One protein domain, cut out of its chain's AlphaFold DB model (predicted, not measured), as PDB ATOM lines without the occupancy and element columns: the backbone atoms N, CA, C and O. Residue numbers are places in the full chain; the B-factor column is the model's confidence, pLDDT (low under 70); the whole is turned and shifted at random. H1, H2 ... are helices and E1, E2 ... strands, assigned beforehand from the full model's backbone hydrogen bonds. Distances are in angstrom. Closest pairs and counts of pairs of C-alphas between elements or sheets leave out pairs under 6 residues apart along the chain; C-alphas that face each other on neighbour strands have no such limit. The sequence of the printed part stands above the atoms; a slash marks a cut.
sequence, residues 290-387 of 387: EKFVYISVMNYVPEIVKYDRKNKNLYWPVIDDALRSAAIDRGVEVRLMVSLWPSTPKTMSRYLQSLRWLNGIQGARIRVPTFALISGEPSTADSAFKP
ATOM      1  N   GLU A 290     129.717 116.468 189.449       96.06
ATOM      2  CA  GLU A 290     129.494 115.555 190.586       96.06
ATOM      3  C   GLU A 290     129.173 114.117 190.151       96.06
ATOM      4  O   GLU A 290     129.395 113.174 190.903       96.06
ATOM      5  N   LYS A 291     128.587 113.937 188.959       97.00
ATOM      6  CA  LYS A 291     128.032 112.642 188.523       97.00
ATOM      7  C   LYS A 291     128.640 112.136 187.230       97.00
ATOM      8  O   LYS A 291     129.054 110.981 187.169       97.00
ATOM      9  N   PHE A 292     128.679 112.981 186.204       97.81
ATOM     10  CA  PHE A 292     129.183 112.597 184.895       97.81
ATOM     11  C   PHE A 292     129.800 113.773 184.132       97.81
ATOM     12  O   PHE A 292     129.448 114.928 184.364       97.81
ATOM     13  N   VAL A 293     130.671 113.446 183.179       97.38
ATOM     14  CA  VAL A 293     131.210 114.324 182.140       97.38
ATOM     15  C   VAL A 293     131.076 113.594 180.808       97.38
ATOM     16  O   VAL A 293     131.785 112.618 180.553       97.38
ATOM     17  N   TYR A 294     130.144 114.044 179.965       96.81
ATOM     18  CA  TYR A 294     129.916 113.483 178.633       96.81
ATOM     19  C   TYR A 294     130.392 114.467 177.571       96.81
ATOM     20  O   TYR A 294     129.974 115.621 177.551       96.81
ATOM     21  N   ILE A 295     131.283 114.002 176.701       95.00
ATOM     22  CA  ILE A 295     131.951 114.806 175.682       95.00
ATOM     23  C   ILE A 295     131.666 114.186 174.320       95.00
ATOM     24  O   ILE A 295     131.837 112.982 174.140       95.00
ATOM     25  N   SER A 296     131.273 115.019 173.363       92.00
ATOM     26  CA  SER A 296     131.241 114.686 171.940       92.00
ATOM     27  C   SER A 296     132.242 115.589 171.233       92.00
ATOM     28  O   SER A 296     132.099 116.807 171.295       92.00
ATOM     29  N   VAL A 297     133.275 115.022 170.608       91.81
ATOM     30  CA  VAL A 297     134.371 115.803 170.016       91.81
ATOM     31  C   VAL A 297     134.883 115.171 168.726       91.81
ATOM     32  O   VAL A 297     134.937 113.950 168.597       91.81
ATOM     33  N   MET A 298     135.305 116.004 167.772       87.62
ATOM     34  CA  MET A 298     135.880 115.523 166.514       87.62
ATOM     35  C   MET A 298     137.216 114.801 166.730       87.62
ATOM     36  O   MET A 298     137.382 113.674 166.280       87.62
ATOM     37  N   ASN A 299     138.157 115.434 167.436       89.06
ATOM     38  CA  ASN A 299     139.476 114.876 167.726       89.06
ATOM     39  C   ASN A 299     139.801 115.033 169.212       89.06
ATOM     40  O   ASN A 299     139.624 116.111 169.775       89.06
ATOM     41  N   TYR A 300     140.354 113.987 169.825       93.31
ATOM     42  CA  TYR A 300     140.884 114.044 171.185       93.31
ATOM     43  C   TYR A 300     142.379 113.726 171.183       93.31
ATOM     44  O   TYR A 300     142.795 112.568 171.161       93.31
ATOM     45  N   VAL A 301     143.199 114.774 171.179       92.94
ATOM     46  CA  VAL A 301     144.657 114.658 171.201       92.94
ATOM     47  C   VAL A 301     145.184 115.650 172.241       92.94
ATOM     48  O   VAL A 301     145.133 116.850 171.983       92.94
ATOM     49  N   PRO A 302     145.668 115.186 173.409       94.56
ATOM     50  CA  PRO A 302     146.315 116.008 174.441       94.56
ATOM     51  C   PRO A 302     147.683 116.568 174.000       94.56
ATOM     52  O   PRO A 302     148.706 116.396 174.660       94.56
ATOM     53  N   GLU A 303     147.727 117.207 172.832       90.88
ATOM     54  CA  GLU A 303     148.915 117.790 172.225       90.88
ATOM     55  C   GLU A 303     148.596 119.174 171.647       90.88
ATOM     56  O   GLU A 303     147.561 119.396 171.023       90.88
ATOM     57  N   ILE A 304     149.555 120.085 171.751       85.06
ATOM     58  CA  ILE A 304     149.665 121.246 170.870       85.06
ATOM     59  C   ILE A 304     150.180 120.719 169.527       85.06
ATOM     60  O   ILE A 304     151.382 120.477 169.356       85.06
ATOM     61  N   VAL A 305     149.259 120.524 168.583       77.19
ATOM     62  CA  VAL A 305     149.565 120.053 167.226       77.19
ATOM     63  C   VAL A 305     150.233 121.172 166.431       77.19
ATOM     64  O   VAL A 305     149.642 122.228 166.221       77.19
ATOM     65  N   LYS A 306     151.469 120.956 165.973       69.69
ATOM     66  CA  LYS A 306     152.173 121.903 165.101       69.69
ATOM     67  C   LYS A 306     152.012 121.472 163.647       69.69
ATOM     68  O   LYS A 306     152.332 120.346 163.286       69.69
ATOM     69  N   TYR A 307     151.510 122.382 162.814       64.44
ATOM     70  CA  TYR A 307     151.236 122.099 161.402       64.44
ATOM     71  C   TYR A 307     152.449 122.262 160.489       64.44
ATOM     72  O   TYR A 307     152.459 121.722 159.381       64.44
ATOM     73  N   ASP A 308     153.499 122.951 160.944       69.00
ATOM     74  CA  ASP A 308     154.775 122.865 160.250       69.00
ATOM     75  C   ASP A 308     155.396 121.489 160.531       69.00
ATOM     76  O   ASP A 308     155.549 121.065 161.675       69.00
ATOM     77  N   ARG A 309     155.746 120.767 159.462       63.06
ATOM     78  CA  ARG A 309     156.318 119.415 159.562       63.06
ATOM     79  C   ARG A 309     157.736 119.390 160.146       63.06
ATOM     80  O   ARG A 309     158.301 118.310 160.296       63.06
ATOM     81  N   LYS A 310     158.342 120.550 160.415       72.25
ATOM     82  CA  LYS A 310     159.709 120.662 160.940       72.25
ATOM     83  C   LYS A 310     159.717 120.592 162.468       72.25
ATOM     84  O   LYS A 310     160.721 120.186 163.046       72.25
ATOM     85  N   ASN A 311     158.607 120.934 163.118       74.62
ATOM     86  CA  ASN A 311     158.492 120.979 164.565       74.62
ATOM     87  C   ASN A 311     157.628 119.844 165.125       74.62
ATOM     88  O   ASN A 311     156.564 119.515 164.613       74.62
ATOM     89  N   LYS A 312     158.077 119.267 166.244       82.25
ATOM     90  CA  LYS A 312     157.318 118.243 166.973       82.25
ATOM     91  C   LYS A 312     156.128 118.861 167.709       82.25
ATOM     92  O   LYS A 312     156.243 119.965 168.256       82.25
ATOM     93  N   ASN A 313     155.036 118.102 167.780       85.94
ATOM     94  CA  ASN A 313     153.921 118.382 168.680       85.94
ATOM     95  C   ASN A 313     154.421 118.446 170.130       85.94
ATOM     96  O   ASN A 313     155.386 117.768 170.494       85.94
ATOM     97  N   LEU A 314     153.780 119.276 170.951       89.31
ATOM     98  CA  LEU A 314     154.096 119.387 172.376       89.31
ATOM     99  C   LEU A 314     152.976 118.742 173.180       89.31
ATOM    100  O   LEU A 314     151.812 119.010 172.907       89.31
ATOM    101  N   TYR A 315     153.314 117.919 174.170       92.25
ATOM    102  CA  TYR A 315     152.311 117.362 175.074       92.25
ATOM    103  C   TYR A 315     151.624 118.477 175.869       92.25
ATOM    104  O   TYR A 315     152.281 119.413 176.330       92.25
ATOM    105  N   TRP A 316     150.304 118.382 176.006       94.25
ATOM    106  CA  TRP A 316     149.482 119.362 176.699       94.25
ATOM    107  C   TRP A 316     148.392 118.652 177.506       94.25
ATOM    108  O   TRP A 316     147.362 118.259 176.952       94.25
ATOM    109  N   PRO A 317     148.622 118.450 178.814       95.94
ATOM    110  CA  PRO A 317     147.820 117.527 179.604       95.94
ATOM    111  C   PRO A 317     146.552 118.139 180.191       95.94
ATOM    112  O   PRO A 317     145.726 117.401 180.693       95.94
ATOM    113  N   VAL A 318     146.369 119.462 180.152       97.12
ATOM    114  CA  VAL A 318     145.449 120.174 181.062       97.12
ATOM    115  C   VAL A 318     144.034 119.573 181.119       97.12
ATOM    116  O   VAL A 318     143.507 119.331 182.203       97.12
ATOM    117  N   ILE A 319     143.420 119.293 179.965       97.38
ATOM    118  CA  ILE A 319     142.084 118.672 179.906       97.38
ATOM    119  C   ILE A 319     142.145 117.149 180.133       97.38
ATOM    120  O   ILE A 319     141.220 116.591 180.717       97.38
ATOM    121  N   ASP A 320     143.216 116.472 179.709       97.44
ATOM    122  CA  ASP A 320     143.423 115.035 179.960       97.44
ATOM    123  C   ASP A 320     143.543 114.754 181.466       97.44
ATOM    124  O   ASP A 320     142.779 113.948 181.992       97.44
ATOM    125  N   ASP A 321     144.378 115.503 182.184       98.25
ATOM    126  CA  ASP A 321     144.525 115.435 183.640       98.25
ATOM    127  C   ASP A 321     143.196 115.695 184.356       98.25
ATOM    128  O   ASP A 321     142.818 114.941 185.254       98.25
ATOM    129  N   ALA A 322     142.439 116.713 183.926       98.50
ATOM    130  CA  ALA A 322     141.137 117.025 184.514       98.50
ATOM    131  C   ALA A 322     140.140 115.860 184.367       98.50
ATOM    132  O   ALA A 322     139.421 115.535 185.317       98.50
ATOM    133  N   LEU A 323     140.110 115.195 183.204       98.38
ATOM    134  CA  LEU A 323     139.249 114.032 182.960       98.38
ATOM    135  C   LEU A 323     139.692 112.805 183.759       98.38
ATOM    136  O   LEU A 323     138.848 112.108 184.327       98.38
ATOM    137  N   ARG A 324     141.002 112.549 183.833       98.00
ATOM    138  CA  ARG A 324     141.561 111.445 184.626       98.00
ATOM    139  C   ARG A 324     141.250 111.623 186.108       98.00
ATOM    140  O   ARG A 324     140.728 110.697 186.724       98.00
ATOM    141  N   SER A 325     141.486 112.821 186.645       97.94
ATOM    142  CA  SER A 325     141.167 113.167 188.033       97.94
ATOM    143  C   SER A 325     139.663 113.074 188.315       97.94
ATOM    144  O   SER A 325     139.259 112.547 189.349       97.94
ATOM    145  N   ALA A 326     138.806 113.513 187.383       98.19
ATOM    146  CA  ALA A 326     137.357 113.355 187.524       98.19
ATOM    147  C   ALA A 326     136.951 111.889 187.709       98.19
ATOM    148  O   ALA A 326     136.188 111.564 188.620       98.19
ATOM    149  N   ALA A 327     137.489 111.004 186.871       97.94
ATOM    150  CA  ALA A 327     137.142 109.594 186.904       97.94
ATOM    151  C   ALA A 327     137.723 108.852 188.114       97.94
ATOM    152  O   ALA A 327     137.001 108.085 188.749       97.94
ATOM    153  N   ILE A 328     139.011 109.055 188.413       97.69
ATOM    154  CA  ILE A 328     139.745 108.283 189.427       97.69
ATOM    155  C   ILE A 328     139.519 108.855 190.824       97.69
ATOM    156  O   ILE A 328     139.090 108.129 191.715       97.69
ATOM    157  N   ASP A 329     139.764 110.152 191.013       97.06
ATOM    158  CA  ASP A 329     139.787 110.750 192.353       97.06
ATOM    159  C   ASP A 329     138.372 111.012 192.880       97.06
ATOM    160  O   ASP A 329     138.141 111.028 194.088       97.06
ATOM    161  N   ARG A 330     137.419 111.258 191.970       96.56
ATOM    162  CA  ARG A 330     136.053 111.687 192.314       96.56
ATOM    163  C   ARG A 330     134.958 110.700 191.908       96.56
ATOM    164  O   ARG A 330     133.795 110.939 192.220       96.56
ATOM    165  N   GLY A 331     135.289 109.613 191.205       96.81
ATOM    166  CA  GLY A 331     134.308 108.612 190.758       96.81
ATOM    167  C   GLY A 331     133.266 109.133 189.751       96.81
ATOM    168  O   GLY A 331     132.225 108.493 189.537       96.81
ATOM    169  N   VAL A 332     133.528 110.289 189.131       98.12
ATOM    170  CA  VAL A 332     132.660 110.904 188.120       98.12
ATOM    171  C   VAL A 332     132.687 110.040 186.865       98.12
ATOM    172  O   VAL A 332     133.745 109.637 186.389       98.12
ATOM    173  N   GLU A 333     131.520 109.728 186.306       98.25
ATOM    174  CA  GLU A 333     131.457 108.942 185.078       98.25
ATOM    175  C   GLU A 333     131.915 109.766 183.872       98.25
ATOM    176  O   GLU A 333     131.316 110.784 183.540       98.25
ATOM    177  N   VAL A 334     132.938 109.302 183.163       98.12
ATOM    178  CA  VAL A 334     133.489 109.999 182.001       98.12
ATOM    179  C   VAL A 334     133.130 109.234 180.726       98.12
ATOM    180  O   VAL A 334     133.467 108.058 180.571       98.12
ATOM    181  N   ARG A 335     132.444 109.891 179.782       97.06
ATOM    182  CA  ARG A 335     132.161 109.326 178.452       97.06
ATOM    183  C   ARG A 335     132.627 110.257 177.343       97.06
ATOM    184  O   ARG A 335     132.219 111.411 177.310       97.06
ATOM    185  N   LEU A 336     133.442 109.750 176.423       94.31
ATOM    186  CA  LEU A 336     133.946 110.499 175.272       94.31
ATOM    187  C   LEU A 336     133.493 109.826 173.979       94.31
ATOM    188  O   LEU A 336     134.016 108.777 173.613       94.31
ATOM    189  N   MET A 337     132.549 110.435 173.274       91.31
ATOM    190  CA  MET A 337     132.240 110.085 171.895       91.31
ATOM    191  C   MET A 337     133.189 110.839 170.967       91.31
ATOM    192  O   MET A 337     133.196 112.071 170.957       91.31
ATOM    193  N   VAL A 338     134.006 110.097 170.220       91.19
ATOM    194  CA  VAL A 338     135.042 110.675 169.351       91.19
ATOM    195  C   VAL A 338     134.827 110.255 167.904       91.19
ATOM    196  O   VAL A 338     134.571 109.079 167.632       91.19
ATOM    197  N   SER A 339     134.940 111.202 166.975       87.75
ATOM    198  CA  SER A 339     134.763 110.929 165.548       87.75
ATOM    199  C   SER A 339     135.926 110.122 164.960       87.75
ATOM    200  O   SER A 339     137.092 110.339 165.283       87.75
ATOM    201  N   LEU A 340     135.607 109.208 164.045       85.06
ATOM    202  CA  LEU A 340     136.542 108.561 163.131       85.06
ATOM    203  C   LEU A 340     136.217 109.015 161.708       85.06
ATOM    204  O   LEU A 340     135.123 108.789 161.189       85.06
ATOM    205  N   TRP A 341     137.189 109.672 161.097       78.94
ATOM    206  CA  TRP A 341     137.100 110.306 159.784       78.94
ATOM    207  C   TRP A 341     138.451 110.223 159.046       78.94
ATOM    208  O   TRP A 341     139.469 109.957 159.695       78.94
ATOM    209  N   PRO A 342     138.514 110.442 157.719       77.81
ATOM    210  CA  PRO A 342     139.733 110.216 156.932       77.81
ATOM    211  C   PRO A 342     140.987 110.942 157.435       77.81
ATOM    212  O   PRO A 342     142.085 110.400 157.333       77.81
ATOM    213  N   SER A 343     140.845 112.133 158.023       78.62
ATOM    214  CA  SER A 343     141.978 112.908 158.553       78.62
ATOM    215  C   SER A 343     142.166 112.761 160.069       78.62
ATOM    216  O   SER A 343     142.837 113.584 160.695       78.62
ATOM    217  N   THR A 344     141.608 111.705 160.672       83.62
ATOM    218  CA  THR A 344     141.820 111.374 162.089       83.62
ATOM    219  C   THR A 344     143.320 111.298 162.408       83.62
ATOM    220  O   THR A 344     144.043 110.530 161.761       83.62
ATOM    221  N   PRO A 345     143.824 112.028 163.424       85.75
ATOM    222  CA  PRO A 345     145.233 111.965 163.795       85.75
ATOM    223  C   PRO A 345     145.664 110.547 164.188       85.75
ATOM    224  O   PRO A 345     145.070 109.925 165.069       85.75
ATOM    225  N   LYS A 346     146.761 110.049 163.598       85.69
ATOM    226  CA  LYS A 346     147.273 108.686 163.860       85.69
ATOM    227  C   LYS A 346     147.608 108.437 165.341       85.69
ATOM    228  O   LYS A 346     147.541 107.299 165.797       85.69
ATOM    229  N   THR A 347     147.961 109.481 166.096       88.69
ATOM    230  CA  THR A 347     148.272 109.395 167.534       88.69
ATOM    231  C   THR A 347     147.030 109.312 168.423       88.69
ATOM    232  O   THR A 347     147.132 108.798 169.537       88.69
ATOM    233  N   MET A 348     145.855 109.740 167.941       92.12
ATOM    234  CA  MET A 348     144.619 109.799 168.730       92.12
ATOM    235  C   MET A 348     144.253 108.441 169.334       92.12
ATOM    236  O   MET A 348     143.926 108.360 170.513       92.12
ATOM    237  N   SER A 349     144.387 107.356 168.565       92.19
ATOM    238  CA  SER A 349     144.077 105.999 169.035       92.19
ATOM    239  C   SER A 349     144.857 105.612 170.296       92.19
ATOM    240  O   SER A 349     144.301 104.968 171.183       92.19
ATOM    241  N   ARG A 350     146.114 106.055 170.425       94.44
ATOM    242  CA  ARG A 350     146.957 105.786 171.598       94.44
ATOM    243  C   ARG A 350     146.465 106.542 172.830       94.44
ATOM    244  O   ARG A 350     146.399 105.953 173.907       94.44
ATOM    245  N   TYR A 351     146.062 107.803 172.676       95.19
ATOM    246  CA  TYR A 351     145.489 108.592 173.772       95.19
ATOM    247  C   TYR A 351     144.128 108.060 174.218       95.19
ATOM    248  O   TYR A 351     143.908 107.865 175.412       95.19
ATOM    249  N   LEU A 352     143.242 107.731 173.274       94.75
ATOM    250  CA  LEU A 352     141.953 107.113 173.597       94.75
ATOM    251  C   LEU A 352     142.142 105.777 174.318       94.75
ATOM    252  O   LEU A 352     141.449 105.494 175.295       94.75
ATOM    253  N   GLN A 353     143.105 104.963 173.874       95.38
ATOM    254  CA  GLN A 353     143.429 103.709 174.542       95.38
ATOM    255  C   GLN A 353     143.964 103.959 175.958       95.38
ATOM    256  O   GLN A 353     143.527 103.284 176.884       95.38
ATOM    257  N   SER A 354     144.840 104.952 176.151       95.81
ATOM    258  CA  SER A 354     145.335 105.355 177.475       95.81
ATOM    259  C   SER A 354     144.201 105.700 178.448       95.81
ATOM    260  O   SER A 354     144.233 105.241 179.586       95.81
ATOM    261  N   LEU A 355     143.172 106.435 178.009       95.75
ATOM    262  CA  LEU A 355     141.990 106.710 178.834       95.75
ATOM    263  C   LEU A 355     141.172 105.446 179.127       95.75
ATOM    264  O   LEU A 355     140.747 105.238 180.261       95.75
ATOM    265  N   ARG A 356     140.971 104.576 178.128       95.38
ATOM    266  CA  ARG A 356     140.233 103.311 178.304       95.38
ATOM    267  C   ARG A 356     140.886 102.396 179.343       95.38
ATOM    268  O   ARG A 356     140.166 101.765 180.110       95.38
ATOM    269  N   TRP A 357     142.218 102.345 179.392       96.06
ATOM    270  CA  TRP A 357     142.961 101.532 180.366       96.06
ATOM    271  C   TRP A 357     142.775 101.977 181.820       96.06
ATOM    272  O   TRP A 357     143.045 101.191 182.723       96.06
ATOM    273  N   LEU A 358     142.298 103.201 182.066       95.75
ATOM    274  CA  LEU A 358     141.999 103.661 183.423       95.75
ATOM    275  C   LEU A 358     140.655 103.150 183.954       95.75
ATOM    276  O   LEU A 358     140.408 103.217 185.155       95.75
ATOM    277  N   ASN A 359     139.769 102.654 183.086       96.69
ATOM    278  CA  ASN A 359     138.470 102.150 183.513       96.69
ATOM    279  C   ASN A 359     138.635 100.968 184.485       96.69
ATOM    280  O   ASN A 359     139.326  99.998 184.187       96.69
ATOM    281  N   GLY A 360     137.966 101.037 185.636       95.75
ATOM    282  CA  GLY A 360     138.045 100.050 186.715       95.75
ATOM    283  C   GLY A 360     139.095 100.358 187.787       95.75
ATOM    284  O   GLY A 360     138.952  99.867 188.908       95.75
ATOM    285  N   ILE A 361     140.093 101.211 187.516       95.81
ATOM    286  CA  ILE A 361     141.044 101.660 188.546       95.81
ATOM    287  C   ILE A 361     140.268 102.434 189.609       95.81
ATOM    288  O   ILE A 361     139.622 103.428 189.295       95.81
ATOM    289  N   GLN A 362     140.301 101.962 190.859       94.00
ATOM    290  CA  GLN A 362     139.526 102.541 191.968       94.00
ATOM    291  C   GLN A 362     138.021 102.707 191.653       94.00
ATOM    292  O   GLN A 362     137.359 103.603 192.163       94.00
ATOM    293  N   GLY A 363     137.464 101.849 190.791       94.56
ATOM    294  CA  GLY A 363     136.060 101.941 190.375       94.56
ATOM    295  C   GLY A 363     135.760 103.035 189.342       94.56
ATOM    296  O   GLY A 363     134.586 103.289 189.065       94.56
ATOM    297  N   ALA A 364     136.781 103.658 188.741       97.06
ATOM    298  CA  ALA A 364     136.621 104.653 187.684       97.06
ATOM    299  C   ALA A 364     135.770 104.117 186.523       97.06
ATOM    300  O   ALA A 364     135.967 102.994 186.049       97.06
ATOM    301  N   ARG A 365     134.844 104.945 186.026       97.38
ATOM    302  CA  ARG A 365     133.955 104.608 184.906       97.38
ATOM    303  C   ARG A 365     134.287 105.486 183.715       97.38
ATOM    304  O   ARG A 365     133.838 106.628 183.650       97.38
ATOM    305  N   ILE A 366     135.061 104.941 182.781       97.44
ATOM    306  CA  ILE A 366     135.471 105.639 181.563       97.44
ATOM    307  C   ILE A 366     135.020 104.841 180.345       97.44
ATOM    308  O   ILE A 366     135.384 103.679 180.175       97.44
ATOM    309  N   ARG A 367     134.242 105.474 179.462       96.00
ATOM    310  CA  ARG A 367     133.844 104.888 178.174       96.00
ATOM    311  C   ARG A 367     134.222 105.817 177.041       96.00
ATOM    312  O   ARG A 367     133.931 107.004 177.080       96.00
ATOM    313  N   VAL A 368     134.825 105.263 176.002       92.88
ATOM    314  CA  VAL A 368     135.278 106.048 174.851       92.88
ATOM    315  C   VAL A 368     134.732 105.422 173.567       92.88
ATOM    316  O   VAL A 368     135.482 104.718 172.885       92.88
ATOM    317  N   PRO A 369     133.421 105.532 173.273       89.38
ATOM    318  CA  PRO A 369     132.879 105.082 171.996       89.38
ATOM    319  C   PRO A 369     133.437 105.911 170.833       89.38
ATOM    320  O   PRO A 369     133.676 107.111 170.949       89.38
ATOM    321  N   THR A 370     133.626 105.259 169.692       85.44
ATOM    322  CA  THR A 370     134.019 105.916 168.442       85.44
ATOM    323  C   THR A 370     132.839 105.969 167.484       85.44
ATOM    324  O   THR A 370     132.130 104.974 167.346       85.44
ATOM    325  N   PHE A 371     132.655 107.099 166.810       82.06
ATOM    326  CA  PHE A 371     131.604 107.312 165.818       82.06
ATOM    327  C   PHE A 371     132.226 107.488 164.428       82.06
ATOM    328  O   PHE A 371     132.963 108.445 164.209       82.06
ATOM    329  N   ALA A 372     131.974 106.564 163.500       76.25
ATOM    330  CA  ALA A 372     132.495 106.650 162.135       76.25
ATOM    331  C   ALA A 372     131.518 107.418 161.233       76.25
ATOM    332  O   ALA A 372     130.347 107.058 161.154       76.25
ATOM    333  N   LEU A 373     132.010 108.458 160.552       61.53
ATOM    334  CA  LEU A 373     131.198 109.306 159.663       61.53
ATOM    335  C   LEU A 373     130.950 108.687 158.273       61.53
ATOM    336  O   LEU A 373     130.045 109.120 157.570       61.53
ATOM    337  N   ILE A 374     131.723 107.670 157.883       55.72
ATOM    338  CA  ILE A 374     131.599 107.011 156.578       55.72
ATOM    339  C   ILE A 374     130.974 105.629 156.774       55.72
ATOM    340  O   ILE A 374     131.533 104.779 157.470       55.72
ATOM    341  N   SER A 375     129.838 105.381 156.119       40.16
ATOM    342  CA  SER A 375     129.290 104.035 155.936       40.16
ATOM    343  C   SER A 375     130.080 103.317 154.834       40.16
ATOM    344  O   SER A 375     129.671 103.274 153.678       40.16
ATOM    345  N   GLY A 376     131.260 102.811 155.174       33.66
ATOM    346  CA  GLY A 376     132.112 102.038 154.274       33.66
ATOM    347  C   GLY A 376     133.346 101.553 155.021       33.66
ATOM    348  O   GLY A 376     133.947 102.316 155.772       33.66
ATOM    349  N   GLU A 377     133.685 100.272 154.876       26.34
ATOM    350  CA  GLU A 377     134.829  99.653 155.552       26.34
ATOM    351  C   GLU A 377     136.134 100.451 155.361       26.34
ATOM    352  O   GLU A 377     136.334 101.078 154.316       26.34
ATOM    353  N   PRO A 378     137.063 100.411 156.338       32.44
ATOM    354  CA  PRO A 378     138.319 101.139 156.260       32.44
ATOM    355  C   PRO A 378     139.246 100.485 155.227       32.44
ATOM    356  O   PRO A 378     140.099  99.671 155.573       32.44
ATOM    357  N   SER A 379     139.113 100.855 153.954       32.28
ATOM    358  CA  SER A 379     140.106 100.544 152.926       32.28
ATOM    359  C   SER A 379     140.755 101.825 152.392       32.28
ATOM    360  O   SER A 379     140.150 102.658 151.729       32.28
ATOM    361  N   THR A 380     142.025 101.993 152.777       31.69
ATOM    362  CA  THR A 380     143.092 102.682 152.028       31.69
ATOM    363  C   THR A 380     142.701 103.949 151.247       31.69
ATOM    364  O   THR A 380     142.676 103.941 150.020       31.69
ATOM    365  N   ALA A 381     142.498 105.073 151.936       28.78
ATOM    366  CA  ALA A 381     142.436 106.401 151.313       28.78
ATOM    367  C   ALA A 381     143.582 107.288 151.835       28.78
ATOM    368  O   ALA A 381     143.381 108.214 152.614       28.78
ATOM    369  N   ASP A 382     144.810 106.970 151.422       27.86
ATOM    370  CA  ASP A 382     146.053 107.603 151.895       27.86
ATOM    371  C   ASP A 382     146.484 108.824 151.041       27.86
ATOM    372  O   ASP A 382     147.670 109.141 150.971       27.86
ATOM    373  N   SER A 383     145.573 109.523 150.342       28.56
ATOM    374  CA  SER A 383     146.011 110.533 149.350       28.56
ATOM    375  C   SER A 383     145.223 111.840 149.193       28.56
ATOM    376  O   SER A 383     145.680 112.684 148.425       28.56
ATOM    377  N   ALA A 384     144.129 112.100 149.915       24.98
ATOM    378  CA  ALA A 384     143.291 113.277 149.607       24.98
ATOM    379  C   ALA A 384     143.429 114.498 150.541       24.98
ATOM    380  O   ALA A 384     142.841 115.532 150.256       24.98
ATOM    381  N   PHE A 385     144.222 114.436 151.616       26.36
ATOM    382  CA  PHE A 385     144.414 115.579 152.521       26.36
ATOM    383  C   PHE A 385     145.888 115.979 152.600       26.36
ATOM    384  O   PHE A 385     146.657 115.472 153.421       26.36
ATOM    385  N   LYS A 386     146.291 116.918 151.746       21.06
ATOM    386  CA  LYS A 386     147.433 117.796 152.018       21.06
ATOM    387  C   LYS A 386     146.910 119.238 152.047       21.06
ATOM    388  O   LYS A 386     146.076 119.544 151.200       21.06
ATOM    389  N   PRO A 387     147.336 120.048 153.034       30.09
ATOM    390  CA  PRO A 387     146.992 121.465 153.095       30.09
ATOM    391  C   PRO A 387     147.492 122.222 151.866       30.09
ATOM    392  O   PRO A 387     148.495 121.761 151.262       30.09
TER     393      PRO A 387
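Overview. This is residues 290 to 387 of the 387 residues of a protein of Echinostoma caproni (UniProt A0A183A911). With little regular structure, the domain is a small sheet of three parallel strands, with H1 packed over E2, H2 only grazing the sheet, and long loops. The printed part has 98 residues, and under half of them are in named elements, which follow along the chain as E1 H1 E2 H2 E3; the class is mixed, helices and strands, and the sheet's order is E1 E2 E3. It spans 44 by 35 by 18 A and is only just loose, close to compact, with radius of gyration of the C-alphas 15.2 A.

Along the chain. E2 is residues 333 to 340, 22.5 A long; E1 is 292 to 297, from C-alpha 292 at (129.183, 112.597, 184.895); E3 is 370 to 372, ending at C-alpha 372 at (132.495, 106.650, 162.135). H1 is 318 to 328, 15.6 A; H2 is 348 to 356.

Arrangement. E2 is parallel to E1, with N 295 and O 335 2.8 A apart, and to E3, with N 371 and O 338 2.9 A apart. Strand-helix-strand units, parallel neighbours joined through a helix, are E1, H1, E2 and E2, H2, E3, both right-handed crossovers. H1's closest C-alpha pair with E2 is Ala 327 and Glu 333, 6.0 A. Every O i to N i+4 pair in H1 and H2 is within hydrogen-bond range.

Size, cuts and confidence. The printed part has no cut; links E1 to H1 and H2 to E3 are long. pLDDT is under 70 at residues 306 to 309 and 373 to 387.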